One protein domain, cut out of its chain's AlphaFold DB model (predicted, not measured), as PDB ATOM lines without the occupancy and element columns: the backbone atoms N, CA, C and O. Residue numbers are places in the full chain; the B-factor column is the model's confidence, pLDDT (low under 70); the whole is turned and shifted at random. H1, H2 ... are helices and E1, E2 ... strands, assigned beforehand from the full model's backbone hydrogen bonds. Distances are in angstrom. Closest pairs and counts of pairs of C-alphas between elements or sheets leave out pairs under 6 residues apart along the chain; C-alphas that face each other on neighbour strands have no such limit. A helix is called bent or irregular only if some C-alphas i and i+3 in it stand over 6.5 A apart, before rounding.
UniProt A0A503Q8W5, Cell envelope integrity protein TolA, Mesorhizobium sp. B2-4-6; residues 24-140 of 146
ATOM      1  N   ASP A  24      13.348  -9.613  43.755       87.06
ATOM      2  CA  ASP A  24      11.946  -9.828  44.145       87.06
ATOM      3  C   ASP A  24      11.037  -8.701  43.645       87.06
ATOM      4  O   ASP A  24       9.962  -8.965  43.113       87.06
ATOM      5  N   VAL A  25      11.483  -7.440  43.722       89.06
ATOM      6  CA  VAL A  25      10.716  -6.299  43.182       89.06
ATOM      7  C   VAL A  25      10.530  -6.411  41.667       89.06
ATOM      8  O   VAL A  25       9.460  -6.091  41.144       89.06
ATOM      9  N   ALA A  26      11.572  -6.824  40.937       90.75
ATOM     10  CA  ALA A  26      11.473  -7.037  39.494       90.75
ATOM     11  C   ALA A  26      10.479  -8.160  39.177       90.75
ATOM     12  O   ALA A  26       9.588  -7.974  38.352       90.75
ATOM     13  N   LEU A  27      10.559  -9.261  39.918       91.56
ATOM     14  CA  LEU A  27       9.686 -10.406  39.735       91.56
ATOM     15  C   LEU A  27       8.220 -10.100  40.058       91.56
ATOM     16  O   LEU A  27       7.329 -10.459  39.291       91.56
ATOM     17  N   GLN A  28       7.954  -9.384  41.153       91.75
ATOM     18  CA  GLN A  28       6.604  -8.932  41.499       91.75
ATOM     19  C   GLN A  28       6.000  -8.054  40.399       91.75
ATOM     20  O   GLN A  28       4.808  -8.172  40.104       91.75
ATOM     21  N   ARG A  29       6.810  -7.195  39.759       92.31
ATOM     22  CA  ARG A  29       6.367  -6.393  38.610       92.31
ATOM     23  C   ARG A  29       5.994  -7.280  37.424       92.31
ATOM     24  O   ARG A  29       4.949  -7.047  36.820       92.31
ATOM     25  N   ASP A  30       6.812  -8.278  37.108       94.31
ATOM     26  CA  ASP A  30       6.577  -9.173  35.970       94.31
ATOM     27  C   ASP A  30       5.330 -10.043  36.178       94.31
ATOM     28  O   ASP A  30       4.475 -10.122  35.290       94.31
ATOM     29  N   ILE A  31       5.163 -10.602  37.381       95.19
ATOM     30  CA  ILE A  31       3.962 -11.340  37.801       95.19
ATOM     31  C   ILE A  31       2.722 -10.448  37.700       95.19
ATOM     32  O   ILE A  31       1.709 -10.851  37.123       95.19
ATOM     33  N   GLY A  32       2.798  -9.226  38.237       93.38
ATOM     34  CA  GLY A  32       1.704  -8.261  38.172       93.38
ATOM     35  C   GLY A  32       1.325  -7.928  36.730       93.38
ATOM     36  O   GLY A  32       0.154  -8.004  36.366       93.38
ATOM     37  N   ALA A  33       2.315  -7.646  35.880       94.31
ATOM     38  CA  ALA A  33       2.102  -7.361  34.464       94.31
ATOM     39  C   ALA A  33       1.485  -8.551  33.715       94.31
ATOM     40  O   ALA A  33       0.617  -8.357  32.862       94.31
ATOM     41  N   TYR A  34       1.902  -9.778  34.032       96.44
ATOM     42  CA  TYR A  34       1.293 -10.985  33.483       96.44
ATOM     43  C   TYR A  34      -0.183 -11.107  33.890       96.44
ATOM     44  O   TYR A  34      -1.040 -11.227  33.015       96.44
ATOM     45  N   LEU A  35      -0.493 -11.018  35.189       96.31
ATOM     46  CA  LEU A  35      -1.865 -11.128  35.700       96.31
ATOM     47  C   LEU A  35      -2.782 -10.050  35.121       96.31
ATOM     48  O   LEU A  35      -3.898 -10.357  34.705       96.31
ATOM     49  N   MET A  36      -2.303  -8.806  35.043       93.06
ATOM     50  CA  MET A  36      -3.049  -7.708  34.430       93.06
ATOM     51  C   MET A  36      -3.413  -8.031  32.981       93.06
ATOM     52  O   MET A  36      -4.590  -7.994  32.637       93.06
ATOM     53  N   ARG A  37      -2.436  -8.422  32.147       94.75
ATOM     54  CA  ARG A  37      -2.687  -8.773  30.737       94.75
ATOM     55  C   ARG A  37      -3.623  -9.968  30.598       94.75
ATOM     56  O   ARG A  37      -4.527  -9.934  29.771       94.75
ATOM     57  N   ALA A  38      -3.411 -11.009  31.404       95.75
ATOM     58  CA  ALA A  38      -4.226 -12.216  31.361       95.75
ATOM     59  C   ALA A  38      -5.693 -11.906  31.690       95.75
ATOM     60  O   ALA A  38      -6.584 -12.346  30.976       95.75
ATOM     61  N   ILE A  39      -5.949 -11.108  32.730       96.12
ATOM     62  CA  ILE A  39      -7.309 -10.796  33.188       96.12
ATOM     63  C   ILE A  39      -7.985  -9.741  32.307       96.12
ATOM     64  O   ILE A  39      -9.203  -9.795  32.132       96.12
ATOM     65  N   GLN A  40      -7.217  -8.813  31.727       92.44
ATOM     66  CA  GLN A  40      -7.743  -7.737  30.883       92.44
ATOM     67  C   GLN A  40      -8.562  -8.269  29.701       92.44
ATOM     68  O   GLN A  40      -9.575  -7.674  29.354       92.44
ATOM     69  N   VAL A  41      -8.206  -9.430  29.143       92.81
ATOM     70  CA  VAL A  41      -8.963 -10.069  28.049       92.81
ATOM     71  C   VAL A  41     -10.377 -10.493  28.480       92.81
ATOM     72  O   VAL A  41     -11.294 -10.525  27.663       92.81
ATOM     73  N   CYS A  42     -10.588 -10.797  29.764       95.38
ATOM     74  CA  CYS A  42     -11.902 -11.150  30.313       95.38
ATOM     75  C   CYS A  42     -12.648  -9.970  30.944       95.38
ATOM     76  O   CYS A  42     -13.799 -10.145  31.367       95.38
ATOM     77  N   TRP A  43     -11.997  -8.814  31.068       91.75
ATOM     78  CA  TRP A  43     -12.531  -7.643  31.746       91.75
ATOM     79  C   TRP A  43     -13.589  -6.958  30.885       91.75
ATOM     80  O   TRP A  43     -13.333  -6.563  29.755       91.75
ATOM     81  N   ILE A  44     -14.794  -6.826  31.438       91.00
ATOM     82  CA  ILE A  44     -15.890  -6.070  30.833       91.00
ATOM     83  C   ILE A  44     -16.317  -5.042  31.882       91.00
ATOM     84  O   ILE A  44     -17.052  -5.413  32.808       91.00
ATOM     85  N   PRO A  45     -15.814  -3.798  31.806       87.56
ATOM     86  CA  PRO A  45     -16.151  -2.772  32.778       87.56
ATOM     87  C   PRO A  45     -17.641  -2.406  32.672       87.56
ATOM     88  O   PRO A  45     -18.167  -2.283  31.562       87.56
ATOM     89  N   PRO A  46     -18.345  -2.230  33.802       84.69
ATOM     90  CA  PRO A  46     -19.726  -1.765  33.783       84.69
ATOM     91  C   PRO A  46     -19.804  -0.304  33.314       84.69
ATOM     92  O   PRO A  46     -18.994   0.541  33.706       84.69
ATOM     93  N   ALA A  47     -20.780  -0.008  32.455       84.25
ATOM     94  CA  ALA A  47     -20.956   1.318  31.869       84.25
ATOM     95  C   ALA A  47     -21.339   2.361  32.931       84.25
ATOM     96  O   ALA A  47     -22.093   2.069  33.852       84.25
ATOM     97  N   GLY A  48     -20.837   3.591  32.790       81.81
ATOM     98  CA  GLY A  48     -21.166   4.693  33.706       81.81
ATOM     99  C   GLY A  48     -20.574   4.558  35.113       81.81
ATOM    100  O   GLY A  48     -20.952   5.312  36.007       81.81
ATOM    101  N   THR A  49     -19.645   3.619  35.322       80.38
ATOM    102  CA  THR A  49     -18.963   3.437  36.607       80.38
ATOM    103  C   THR A  49     -17.589   4.097  36.607       80.38
ATOM    104  O   THR A  49     -16.846   4.055  35.629       80.38
ATOM    105  N   HIS A  50     -17.241   4.712  37.735       76.25
ATOM    106  CA  HIS A  50     -15.961   5.405  37.936       76.25
ATOM    107  C   HIS A  50     -15.232   4.934  39.201       76.25
ATOM    108  O   HIS A  50     -14.188   5.471  39.566       76.25
ATOM    109  N   GLY A  51     -15.800   3.949  39.901       79.44
ATOM    110  CA  GLY A  51     -15.260   3.432  41.148       79.44
ATOM    111  C   GLY A  51     -14.085   2.486  40.925       79.44
ATOM    112  O   GLY A  51     -14.060   1.728  39.959       79.44
ATOM    113  N   VAL A  52     -13.134   2.495  41.856       85.88
ATOM    114  CA  VAL A  52     -12.033   1.529  41.893       85.88
ATOM    115  C   VAL A  52     -12.428   0.355  42.783       85.88
ATOM    116  O   VAL A  52     -12.878   0.555  43.911       85.88
ATOM    117  N   ALA A  53     -12.224  -0.870  42.302       88.00
ATOM    118  CA  ALA A  53     -12.441  -2.086  43.079       88.00
ATOM    119  C   ALA A  53     -11.117  -2.788  43.389       88.00
ATOM    120  O   ALA A  53     -10.223  -2.859  42.547       88.00
ATOM    121  N   ARG A  54     -11.001  -3.355  44.594       91.69
ATOM    122  CA  ARG A  54      -9.870  -4.203  44.987       91.69
ATOM    123  C   ARG A  54     -10.362  -5.610  45.277       91.69
ATOM    124  O   ARG A  54     -11.257  -5.802  46.098       91.69
ATOM    125  N   VAL A  55      -9.760  -6.594  44.620       93.62
ATOM    126  CA  VAL A  55     -10.120  -8.008  44.761       93.62
ATOM    127  C   VAL A  55      -8.881  -8.796  45.159       93.62
ATOM    128  O   VAL A  55      -7.865  -8.763  44.468       93.62
ATOM    129  N   LYS A  56      -8.965  -9.512  46.280       96.00
ATOM    130  CA  LYS A  56      -7.964 -10.495  46.685       96.00
ATOM    131  C   LYS A  56      -8.273 -11.839  46.035       96.00
ATOM    132  O   LYS A  56      -9.399 -12.330  46.112       96.00
ATOM    133  N   ILE A  57      -7.254 -12.452  45.453       97.88
ATOM    134  CA  ILE A  57      -7.289 -13.822  44.949       97.88
ATOM    135  C   ILE A  57      -6.244 -14.661  45.666       97.88
ATOM    136  O   ILE A  57      -5.183 -14.156  46.031       97.88
ATOM    137  N   SER A  58      -6.555 -15.942  45.832       98.31
ATOM    138  CA  SER A  58      -5.597 -16.954  46.262       98.31
ATOM    139  C   SER A  58      -5.452 -17.974  45.139       98.31
ATOM    140  O   SER A  58      -6.452 -18.377  44.536       98.31
ATOM    141  N   LEU A  59      -4.219 -18.356  44.832       98.44
ATOM    142  CA  LEU A  59      -3.866 -19.181  43.682       98.44
ATOM    143  C   LEU A  59      -3.148 -20.445  44.138       98.44
ATOM    144  O   LEU A  59      -2.396 -20.405  45.105       98.44
ATOM    145  N   ASN A  60      -3.383 -21.548  43.435       98.50
ATOM    146  CA  ASN A  60      -2.623 -22.788  43.550       98.50
ATOM    147  C   ASN A  60      -1.344 -22.709  42.699       98.50
ATOM    148  O   ASN A  60      -1.230 -21.868  41.808       98.50
ATOM    149  N   LYS A  61      -0.396 -23.631  42.912       97.75
ATOM    150  CA  LYS A  61       0.878 -23.683  42.161       97.75
ATOM    151  C   LYS A  61       0.724 -23.868  40.644       97.75
ATOM    152  O   LYS A  61       1.648 -23.552  39.906       97.75
ATOM    153  N   ASP A  62      -0.416 -24.372  40.186       97.69
ATOM    154  CA  ASP A  62      -0.754 -24.521  38.764       97.69
ATOM    155  C   ASP A  62      -1.404 -23.258  38.158       97.69
ATOM    156  O   ASP A  62      -1.782 -23.245  36.988       97.69
ATOM    157  N   GLY A  63      -1.556 -22.192  38.952       97.56
ATOM    158  CA  GLY A  63      -2.209 -20.948  38.554       97.56
ATOM    159  C   GLY A  63      -3.739 -20.989  38.617       97.56
ATOM    160  O   GLY A  63      -4.382 -20.003  38.250       97.56
ATOM    161  N   SER A  64      -4.355 -22.088  39.066       98.56
ATOM    162  CA  SER A  64      -5.799 -22.143  39.318       98.56
ATOM    163  C   SER A  64      -6.180 -21.370  40.585       98.56
ATOM    164  O   SER A  64      -5.354 -21.127  41.464       98.56
ATOM    165  N   LEU A  65      -7.448 -20.966  40.696       98.50
ATOM    166  CA  LEU A  65      -7.952 -20.318  41.907       98.50
ATOM    167  C   LEU A  65      -8.023 -21.335  43.055       98.50
ATOM    168  O   LEU A  65      -8.742 -22.327  42.967       98.50
ATOM    169  N   ALA A  66      -7.343 -21.042  44.164       98.19
ATOM    170  CA  ALA A  66      -7.416 -21.829  45.399       98.19
ATOM    171  C   ALA A  66      -8.754 -21.644  46.142       98.19
ATOM    172  O   ALA A  66      -9.062 -22.359  47.093       98.19
ATOM    173  N   GLY A  67      -9.560 -20.670  45.721       97.44
ATOM    174  CA  GLY A  67     -10.878 -20.390  46.267       97.44
ATOM    175  C   GLY A  67     -11.560 -19.234  45.535       97.44
ATOM    176  O   GLY A  67     -10.991 -18.653  44.606       97.44
ATOM    177  N   PRO A  68     -12.791 -18.876  45.930       96.38
ATOM    178  CA  PRO A  68     -13.494 -17.750  45.329       96.38
ATOM    179  C   PRO A  68     -12.742 -16.427  45.579       96.38
ATOM    180  O   PRO A  68     -12.313 -16.187  46.714       96.38
ATOM    181  N   PRO A  69     -12.622 -15.543  44.567       96.81
ATOM    182  CA  PRO A  69     -12.083 -14.198  44.754       96.81
ATOM    183  C   PRO A  69     -12.867 -13.421  45.822       96.81
ATOM    184  O   PRO A  69     -14.089 -13.545  45.926       96.81
ATOM    185  N   ARG A  70     -12.162 -12.622  46.624       94.62
ATOM    186  CA  ARG A  70     -12.711 -11.875  47.764       94.62
ATOM    187  C   ARG A  70     -12.628 -10.378  47.492       94.62
ATOM    188  O   ARG A  70     -11.543  -9.859  47.244       94.62
ATOM    189  N   ILE A  71     -13.749  -9.674  47.579       92.19
ATOM    190  CA  ILE A  71     -13.782  -8.209  47.478       92.19
ATOM    191  C   ILE A  71     -13.239  -7.613  48.783       92.19
ATOM    192  O   ILE A  71     -13.587  -8.077  49.869       92.19
ATOM    193  N   LEU A  72     -12.368  -6.607  48.684       90.19
ATOM    194  CA  LEU A  72     -11.840  -5.872  49.834       90.19
ATOM    195  C   LEU A  72     -12.608  -4.545  49.997       90.19
ATOM    196  O   LEU A  72     -12.503  -3.670  49.141       90.19
ATOM    197  N   SER A  73     -13.380  -4.401  51.080       77.06
ATOM    198  CA  SER A  73     -14.152  -3.193  51.445       77.06
ATOM    199  C   SER A  73     -13.293  -2.123  52.166       77.06
ATOM    200  O   SER A  73     -12.284  -2.489  52.774       77.06
ATOM    201  N   PRO A  74     -13.684  -0.825  52.184       63.97
ATOM    202  CA  PRO A  74     -14.865  -0.239  51.567       63.97
ATOM    203  C   PRO A  74     -14.593   0.188  50.128       63.97
ATOM    204  O   PRO A  74     -13.496   0.584  49.741       63.97
ATOM    205  N   VAL A  75     -15.647   0.094  49.344       61.47
ATOM    206  CA  VAL A  75     -15.657   0.358  47.923       61.47
ATOM    207  C   VAL A  75     -16.504   1.646  47.842       61.47
ATOM    208  O   VAL A  75     -17.714   1.596  48.045       61.47
ATOM    209  N   THR A  76     -15.887   2.835  47.730       53.47
ATOM    210  CA  THR A  76     -16.594   4.141  47.808       53.47
ATOM    211  C   THR A  76     -16.272   5.061  46.628       53.47
ATOM    212  O   THR A  76     -15.081   5.296  46.400       53.47
ATOM    213  N   PRO A  77     -17.281   5.661  45.952       56.19
ATOM    214  CA  PRO A  77     -18.731   5.400  46.029       56.19
ATOM    215  C   PRO A  77     -19.145   4.159  45.212       56.19
ATOM    216  O   PRO A  77     -18.551   3.893  44.174       56.19
ATOM    217  N   SER A  78     -20.132   3.407  45.725       55.06
ATOM    218  CA  SER A  78     -20.593   2.051  45.333       55.06
ATOM    219  C   SER A  78     -19.997   1.417  44.054       55.06
ATOM    220  O   SER A  78     -20.639   1.402  43.005       55.06
ATOM    221  N   PRO A  79     -18.810   0.799  44.134       64.12
ATOM    222  CA  PRO A  79     -18.219  -0.049  43.105       64.12
ATOM    223  C   PRO A  79     -18.572  -1.528  43.310       64.12
ATOM    224  O   PRO A  79     -17.749  -2.389  43.007       64.12
ATOM    225  N   ASP A  80     -19.783  -1.845  43.782       73.44
ATOM    226  CA  ASP A  80     -20.260  -3.234  43.799       73.44
ATOM    227  C   ASP A  80     -20.270  -3.800  42.375       73.44
ATOM    228  O   ASP A  80     -19.698  -4.855  42.130       73.44
ATOM    229  N   GLU A  81     -20.755  -3.041  41.388       86.00
ATOM    230  CA  GLU A  81     -20.767  -3.495  39.992       86.00
ATOM    231  C   GLU A  81     -19.356  -3.714  39.423       86.00
ATOM    232  O   GLU A  81     -19.111  -4.702  38.724       86.00
ATOM    233  N   VAL A  82     -18.407  -2.819  39.734       88.69
ATOM    234  CA  VAL A  82     -17.003  -2.931  39.293       88.69
ATOM    235  C   VAL A  82     -16.332  -4.123  39.972       88.69
ATOM    236  O   VAL A  82     -15.636  -4.903  39.321       88.69
ATOM    237  N   ALA A  83     -16.560  -4.300  41.274       89.88
ATOM    238  CA  ALA A  83     -16.008  -5.405  42.043       89.88
ATOM    239  C   ALA A  83     -16.590  -6.752  41.593       89.88
ATOM    240  O   ALA A  83     -15.847  -7.713  41.393       89.88
ATOM    241  N   GLU A  84     -17.895  -6.825  41.344       90.94
ATOM    242  CA  GLU A  84     -18.552  -8.008  40.792       90.94
ATOM    243  C   GLU A  84     -18.067  -8.325  39.379       90.94
ATOM    244  O   GLU A  84     -17.770  -9.485  39.071       90.94
ATOM    245  N   ALA A  85     -17.934  -7.311  38.519       92.44
ATOM    246  CA  ALA A  85     -17.316  -7.476  37.208       92.44
ATOM    247  C   ALA A  85     -15.897  -8.036  37.341       92.44
ATOM    248  O   ALA A  85     -15.493  -8.879  36.536       92.44
ATOM    249  N   ALA A  86     -15.155  -7.624  38.375       93.25
ATOM    250  CA  ALA A  86     -13.753  -8.003  38.539       93.25
ATOM    251  C   ALA A  86     -13.659  -9.464  38.950       93.25
ATOM    252  O   ALA A  86     -12.911 -10.241  38.354       93.25
ATOM    253  N   VAL A  87     -14.518  -9.872  39.886       95.38
ATOM    254  CA  VAL A  87     -14.700 -11.278  40.254       95.38
ATOM    255  C   VAL A  87     -15.080 -12.119  39.028       95.38
ATOM    256  O   VAL A  87     -14.508 -13.196  38.840       95.38
ATOM    257  N   ARG A  88     -15.994 -11.649  38.164       96.25
ATOM    258  CA  ARG A  88     -16.356 -12.363  36.922       96.25
ATOM    259  C   ARG A  88     -15.171 -12.502  35.965       96.25
ATOM    260  O   ARG A  88     -14.952 -13.599  35.456       96.25
ATOM    261  N   ALA A  89     -14.410 -11.432  35.743       97.06
ATOM    262  CA  ALA A  89     -13.253 -11.440  34.847       97.06
ATOM    263  C   ALA A  89     -12.171 -12.415  35.330       97.06
ATOM    264  O   ALA A  89     -11.721 -13.265  34.563       97.06
ATOM    265  N   ILE A  90     -11.836 -12.365  36.624       97.75
ATOM    266  CA  ILE A  90     -10.887 -13.287  37.257       97.75
ATOM    267  C   ILE A  90     -11.345 -14.736  37.077       97.75
ATOM    268  O   ILE A  90     -10.565 -15.581  36.644       97.75
ATOM    269  N   ARG A  91     -12.614 -15.035  37.384       97.94
ATOM    270  CA  ARG A  91     -13.149 -16.402  37.273       97.94
ATOM    271  C   ARG A  91     -13.176 -16.916  35.837       97.94
ATOM    272  O   ARG A  91     -13.033 -18.114  35.644       97.94
ATOM    273  N   ARG A  92     -13.379 -16.038  34.852       97.69
ATOM    274  CA  ARG A  92     -13.412 -16.404  33.430       97.69
ATOM    275  C   ARG A  92     -12.019 -16.689  32.871       97.69
ATOM    276  O   ARG A  92     -11.891 -17.566  32.028       97.69
ATOM    277  N   CYS A  93     -11.015 -15.941  33.322       97.56
ATOM    278  CA  CYS A  93      -9.646 -16.052  32.824       97.56
ATOM    279  C   CYS A  93      -8.777 -17.039  33.614       97.56
ATOM    280  O   CYS A  93      -7.687 -17.368  33.162       97.56
ATOM    281  N   ALA A  94      -9.232 -17.516  34.775       97.12
ATOM    282  CA  ALA A  94      -8.566 -18.601  35.480       97.12
ATOM    283  C   ALA A  94      -8.729 -19.939  34.718       97.12
ATOM    284  O   ALA A  94      -9.806 -20.196  34.175       97.12
ATOM    285  N   PRO A  95      -7.717 -20.829  34.733       98.25
ATOM    286  CA  PRO A  95      -6.435 -20.715  35.441       98.25
ATOM    287  C   PRO A  95      -5.415 -19.799  34.740       98.25
ATOM    288  O   PRO A  95      -5.535 -19.503  33.556       98.25
ATOM    289  N   PHE A  96      -4.373 -19.398  35.474       98.12
ATOM    290  CA  PHE A  96      -3.284 -18.528  35.018       98.12
ATOM    291  C   PHE A  96      -1.957 -19.304  34.844       98.12
ATOM    292  O   PHE A  96      -1.034 -19.140  35.647       98.12
ATOM    293  N   PRO A  97      -1.824 -20.160  33.811       97.06
ATOM    294  CA  PRO A  97      -0.709 -21.104  33.689       97.06
ATOM    295  C   PRO A  97       0.658 -20.436  33.500       97.06
ATOM    296  O   PRO A  97       1.673 -21.046  33.796       97.06
ATOM    297  N   GLY A  98       0.722 -19.175  33.060       96.38
ATOM    298  CA  GLY A  98       1.995 -18.452  32.940       96.38
ATOM    299  C   GLY A  98       2.699 -18.228  34.282       96.38
ATOM    300  O   GLY A  98       3.900 -17.977  34.305       96.38
ATOM    301  N   LEU A  99       1.990 -18.380  35.408       97.25
ATOM    302  CA  LEU A  99       2.590 -18.301  36.740       97.25
ATOM    303  C   LEU A  99       3.494 -19.488  37.074       97.25
ATOM    304  O   LEU A  99       4.347 -19.364  37.952       97.25
ATOM    305  N   THR A 100       3.375 -20.618  36.368       96.75
ATOM    306  CA  THR A 100       4.232 -21.785  36.625       96.75
ATOM    307  C   THR A 100       5.700 -21.500  36.313       96.75
ATOM    308  O   THR A 100       6.577 -22.112  36.913       96.75
ATOM    309  N   SER A 101       5.994 -20.530  35.439       96.31
ATOM    310  CA  SER A 101       7.359 -20.035  35.202       96.31
ATOM    311  C   SER A 101       7.978 -19.348  36.427       96.31
ATOM    312  O   SER A 101       9.189 -19.160  36.470       96.31
ATOM    313  N   TYR A 102       7.166 -19.011  37.432       95.25
ATOM    314  CA  TYR A 102       7.571 -18.400  38.699       95.25
ATOM    315  C   TYR A 102       7.361 -19.348  39.895       95.25
ATOM    316  O   TYR A 102       7.215 -18.891  41.031       95.25
ATOM    317  N   ALA A 103       7.303 -20.668  39.663       94.50
ATOM    318  CA  ALA A 103       6.968 -21.664  40.687       94.50
ATOM    319  C   ALA A 103       7.900 -21.639  41.912       94.50
ATOM    320  O   ALA A 103       7.430 -21.811  43.038       94.50
ATOM    321  N   ASP A 104       9.191 -21.359  41.714       95.12
ATOM    322  CA  ASP A 104      10.174 -21.269  42.803       95.12
ATOM    323  C   ASP A 104       9.897 -20.098  43.760       95.12
ATOM    324  O   ASP A 104      10.404 -20.069  44.874       95.12
ATOM    325  N   HIS A 105       9.093 -19.122  43.327       94.62
ATOM    326  CA  HIS A 105       8.793 -17.890  44.061       94.62
ATOM    327  C   HIS A 105       7.290 -17.803  44.365       94.62
ATOM    328  O   HIS A 105       6.695 -16.726  44.371       94.62
ATOM    329  N   TYR A 106       6.667 -18.962  44.602       96.19
ATOM    330  CA  TYR A 106       5.232 -19.113  44.852       96.19
ATOM    331  C   TYR A 106       4.691 -18.186  45.944       96.19
ATOM    332  O   TYR A 106       3.584 -17.663  45.824       96.19
ATOM    333  N   ASP A 107       5.478 -17.917  46.986       94.50
ATOM    334  CA  ASP A 107       5.054 -17.034  48.072       94.50
ATOM    335  C   ASP A 107       4.826 -15.580  47.629       94.50
ATOM    336  O   ASP A 107       4.065 -14.866  48.278       94.50
ATOM    337  N   LEU A 108       5.387 -15.155  46.490       92.12
ATOM    338  CA  LEU A 108       5.144 -13.823  45.927       92.12
ATOM    339  C   LEU A 108       3.793 -13.694  45.212       92.12
ATOM    340  O   LEU A 108       3.357 -12.572  44.960       92.12
ATOM    341  N   TRP A 109       3.142 -14.807  44.855       95.38
ATOM    342  CA  TRP A 109       1.948 -14.783  43.999       95.38
ATOM    343  C   TRP A 109       0.810 -15.710  44.425       95.38
ATOM    344  O   TRP A 109      -0.275 -15.643  43.851       95.38
ATOM    345  N   ARG A 110       0.992 -16.524  45.467       97.50
ATOM    346  CA  ARG A 110      -0.079 -17.349  46.057       97.50
ATOM    347  C   ARG A 110      -1.272 -16.537  46.564       97.50
ATOM    348  O   ARG A 110      -2.380 -17.058  46.609       97.50
ATOM    349  N   ASP A 111      -1.049 -15.280  46.939       96.81
ATOM    350  CA  ASP A 111      -2.063 -14.332  47.391       96.81
ATOM    351  C   ASP A 111      -1.795 -12.968  46.750       96.81
ATOM    352  O   ASP A 111      -0.795 -12.319  47.049       96.81
ATOM    353  N   VAL A 112      -2.701 -12.512  45.886       95.12
ATOM    354  CA  VAL A 112      -2.535 -11.256  45.141       95.12
ATOM    355  C   VAL A 112      -3.745 -10.367  45.357       95.12
ATOM    356  O   VAL A 112      -4.886 -10.832  45.350       95.12
ATOM    357  N   VAL A 113      -3.501  -9.070  45.538       94.50
ATOM    358  CA  VAL A 113      -4.551  -8.050  45.509       94.50
ATOM    359  C   VAL A 113      -4.485  -7.333  44.172       94.50
ATOM    360  O   VAL A 113      -3.487  -6.694  43.851       94.50
ATOM    361  N   LEU A 114      -5.565  -7.439  43.413       93.31
ATOM    362  CA  LEU A 114      -5.734  -6.799  42.120       93.31
ATOM    363  C   LEU A 114      -6.610  -5.559  42.274       93.31
ATOM    364  O   LEU A 114      -7.597  -5.583  43.012       93.31
ATOM    365  N   THR A 115      -6.258  -4.499  41.557       90.81
ATOM    366  CA  THR A 115      -7.004  -3.240  41.530       90.81
ATOM    367  C   THR A 115      -7.601  -3.053  40.142       90.81
ATOM    368  O   THR A 115      -6.885  -3.144  39.149       90.81
ATOM    369  N   PHE A 116      -8.902  -2.791  40.078       89.56
ATOM    370  CA  PHE A 116      -9.659  -2.591  38.847       89.56
ATOM    371  C   PHE A 116     -10.177  -1.161  38.807       89.56
ATOM    372  O   PHE A 116     -10.882  -0.733  39.722       89.56
ATOM    373  N   ASN A 117      -9.831  -0.442  37.741       86.75
ATOM    374  CA  ASN A 117     -10.251   0.931  37.500       86.75
ATOM    375  C   ASN A 117     -10.905   1.027  36.105       86.75
ATOM    376  O   ASN A 117     -10.196   0.916  35.106       86.75
ATOM    377  N   PRO A 118     -12.229   1.241  36.008       80.25
ATOM    378  CA  PRO A 118     -12.925   1.396  34.730       80.25
ATOM    379  C   PRO A 118     -12.424   2.585  33.899       80.25
ATOM    380  O   PRO A 118     -12.471   2.530  32.676       80.25
ATOM    381  N   ALA A 119     -11.924   3.649  34.543       73.12
ATOM    382  CA  ALA A 119     -11.468   4.862  33.858       73.12
ATOM    383  C   ALA A 119     -10.127   4.687  33.122       73.12
ATOM    384  O   ALA A 119      -9.772   5.519  32.290       73.12
ATOM    385  N   GLU A 120      -9.379   3.623  33.423       62.34
ATOM    386  CA  GLU A 120      -8.104   3.300  32.770       62.34
ATOM    387  C   GLU A 120      -8.265   2.365  31.565       62.34
ATOM    388  O   GLU A 120      -7.267   2.032  30.923       62.34
ATOM    389  N   ASP A 121      -9.495   1.967  31.215       53.84
ATOM    390  CA  ASP A 121      -9.728   1.282  29.948       53.84
ATOM    391  C   ASP A 121      -9.539   2.272  28.788       53.84
ATOM    392  O   ASP A 121     -10.391   3.091  28.442       53.84
ATOM    393  N   THR A 122      -8.348   2.211  28.199       47.91
ATOM    394  CA  THR A 122      -7.912   3.013  27.057       47.91
ATOM    395  C   THR A 122      -8.695   2.720  25.777       47.91
ATOM    396  O   THR A 122      -8.448   3.389  24.775       47.91
ATOM    397  N   SER A 123      -9.672   1.805  25.803       51.22
ATOM    398  CA  SER A 123     -10.629   1.579  24.714       51.22
ATOM    399  C   SER A 123     -11.414   2.843  24.321       51.22
ATOM    400  O   SER A 123     -11.828   2.960  23.171       51.22
ATOM    401  N   GLN A 124     -11.531   3.825  25.226       45.69
ATOM    402  CA  GLN A 124     -12.181   5.118  24.974       45.69
ATOM    403  C   GLN A 124     -11.204   6.302  24.918       45.69
ATOM    404  O   GLN A 124     -11.639   7.451  24.917       45.69
ATOM    405  N   LYS A 125      -9.883   6.086  24.860       41.78
ATOM    406  CA  LYS A 125      -8.977   7.174  24.478       41.78
ATOM    407  C   LYS A 125      -8.873   7.127  22.953       41.78
ATOM    408  O   LYS A 125      -8.129   6.279  22.458       41.78
ATOM    409  N   PRO A 126      -9.537   8.020  22.178       42.81
ATOM    410  CA  PRO A 126      -8.996   8.327  20.865       42.81
ATOM    411  C   PRO A 126      -7.540   8.665  21.137       42.81
ATOM    412  O   PRO A 126      -7.272   9.531  21.978       42.81
ATOM    413  N   LEU A 127      -6.610   7.913  20.540       49.16
ATOM    414  CA  LEU A 127      -5.209   8.309  20.490       49.16
ATOM    415  C   LEU A 127      -5.238   9.810  20.238       49.16
ATOM    416  O   LEU A 127      -5.819  10.238  19.246       49.16
ATOM    417  N   GLY A 128      -4.778  10.592  21.216       48.97
ATOM    418  CA  GLY A 128      -4.890  12.052  21.230       48.97
ATOM    419  C   GLY A 128      -3.936  12.679  20.223       48.97
ATOM    420  O   GLY A 128      -3.177  13.572  20.570       48.97
ATOM    421  N   ILE A 129      -3.917  12.114  19.025       54.38
ATOM    422  CA  ILE A 129      -3.369  12.629  17.797       54.38
ATOM    423  C   ILE A 129      -4.610  12.748  16.925       54.38
ATOM    424  O   ILE A 129      -5.091  11.779  16.335       54.38
ATOM    425  N   ASP A 130      -5.201  13.932  16.942       61.59
ATOM    426  CA  ASP A 130      -6.169  14.317  15.935       61.59
ATOM    427  C   ASP A 130      -5.579  14.022  14.552       61.59
ATOM    428  O   ASP A 130      -4.396  14.232  14.290       61.59
ATOM    429  N   ALA A 131      -6.406  13.496  13.648       65.38
ATOM    430  CA  ALA A 131      -5.962  13.122  12.305       65.38
ATOM    431  C   ALA A 131      -5.259  14.284  11.571       65.38
ATOM    432  O   ALA A 131      -4.394  14.052  10.729       65.38
ATOM    433  N   LYS A 132      -5.582  15.528  11.950       66.56
ATOM    434  CA  LYS A 132      -4.938  16.748  11.457       66.56
ATOM    435  C   LYS A 132      -3.507  16.915  11.961       66.56
ATOM    436  O   LYS A 132      -2.644  17.294  11.173       66.56
ATOM    437  N   ASP A 133      -3.223  16.605  13.222       74.81
ATOM    438  CA  ASP A 133      -1.854  16.592  13.739       74.81
ATOM    439  C   ASP A 133      -1.010  15.489  13.090       74.81
ATOM    440  O   ASP A 133       0.172  15.710  12.819       74.81
ATOM    441  N   LEU A 134      -1.605  14.341  12.742       73.25
ATOM    442  CA  LEU A 134      -0.900  13.304  11.982       73.25
ATOM    443  C   LEU A 134      -0.564  13.773  10.557       73.25
ATOM    444  O   LEU A 134       0.568  13.598  10.111       73.25
ATOM    445  N   GLU A 135      -1.507  14.415   9.866       78.69
ATOM    446  CA  GLU A 135      -1.289  14.978   8.527       78.69
ATOM    447  C   GLU A 135      -0.230  16.090   8.548       78.69
ATOM    448  O   GLU A 135       0.704  16.091   7.748       78.69
ATOM    449  N   LYS A 136      -0.284  16.973   9.550       78.25
ATOM    450  CA  LYS A 136       0.706  18.035   9.764       78.25
ATOM    451  C   LYS A 136       2.104  17.490  10.066       78.25
ATOM    452  O   LYS A 136       3.098  18.077   9.632       78.25
ATOM    453  N   LEU A 137       2.204  16.388  10.809       77.44
ATOM    454  CA  LEU A 137       3.478  15.708  11.041       77.44
ATOM    455  C   LEU A 137       3.995  15.052   9.757       77.44
ATOM    456  O   LEU A 137       5.166  15.231   9.431       77.44
ATOM    457  N   LEU A 138       3.144  14.362   8.996       78.50
ATOM    458  CA  LEU A 138       3.532  13.739   7.726       78.50
ATOM    459  C   LEU A 138       4.002  14.777   6.692       78.50
ATOM    460  O   LEU A 138       5.045  14.571   6.071       78.50
ATOM    461  N   GLU A 139       3.329  15.925   6.590       79.25
ATOM    462  CA  GLU A 139       3.743  17.056   5.743       79.25
ATOM    463  C   GLU A 139       5.131  17.581   6.161       79.25
ATOM    464  O   GLU A 139       6.018  17.795   5.330       79.25
ATOM    465  N   LYS A 140       5.358  17.724   7.476       78.56
ATOM    466  CA  LYS A 140       6.637  18.173   8.042       78.56
ATOM    467  C   LYS A 140       7.783  17.188   7.780       78.56
ATOM    468  O   LYS A 140       8.907  17.634   7.572       78.56
TER     469      LYS A 140
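Overview. This is residues 24 to 140 of the 146 residues of the protein "Cell envelope integrity protein TolA" of Mesorhizobium sp. B2-4-6 (UniProt A0A503Q8W5). H2 packs on a two-stranded antiparallel ribbon, E1 and E2, with H1 near E2 and H3 touching H1; from this body residues 122 to 140, ending in H4, stick out as a tail. The printed part has 117 residues, with four named helices and two named strands in the order H1 E1 H2 H3 E2 H4 along the chain; of the 65 residues in named elements helices hold 53 and strands 12, and the class is mostly helix. The whole is loose, radius of gyration of the C-alphas 17.5 A, spanning 55 by 35 by 24 A.

Arrangement. H1, residues 24 to 40, touches H2, residues 80 to 93, about perpendicular at 83 degrees; the closest C-alphas, Ile 39 and Cys 93, are 5.8 A apart. E1, residues 53 to 58, pairs with E2, residues 111 to 116: N 55 and O 114 are 2.9 A apart, within hydrogen-bond range. H3, residues 97 to 108, is irregular, with 0 of 8 O i to N i+4 pairs and 7 of 9 O i to N i+3 pairs within range.

Along the chain. H1 begins at C-alpha 24 (11.946, -9.828, 44.145) and is 23.8 A long. H4, residues 131 to 140, ends at C-alpha 140 (6.637, 18.173, 8.042).

Size, cuts and confidence. The printed part has no cut. The links H1 to E1, E1 to H2 and E2 to H4 are long. Residues 74 to 79 and 120 to 132 have pLDDT under 70.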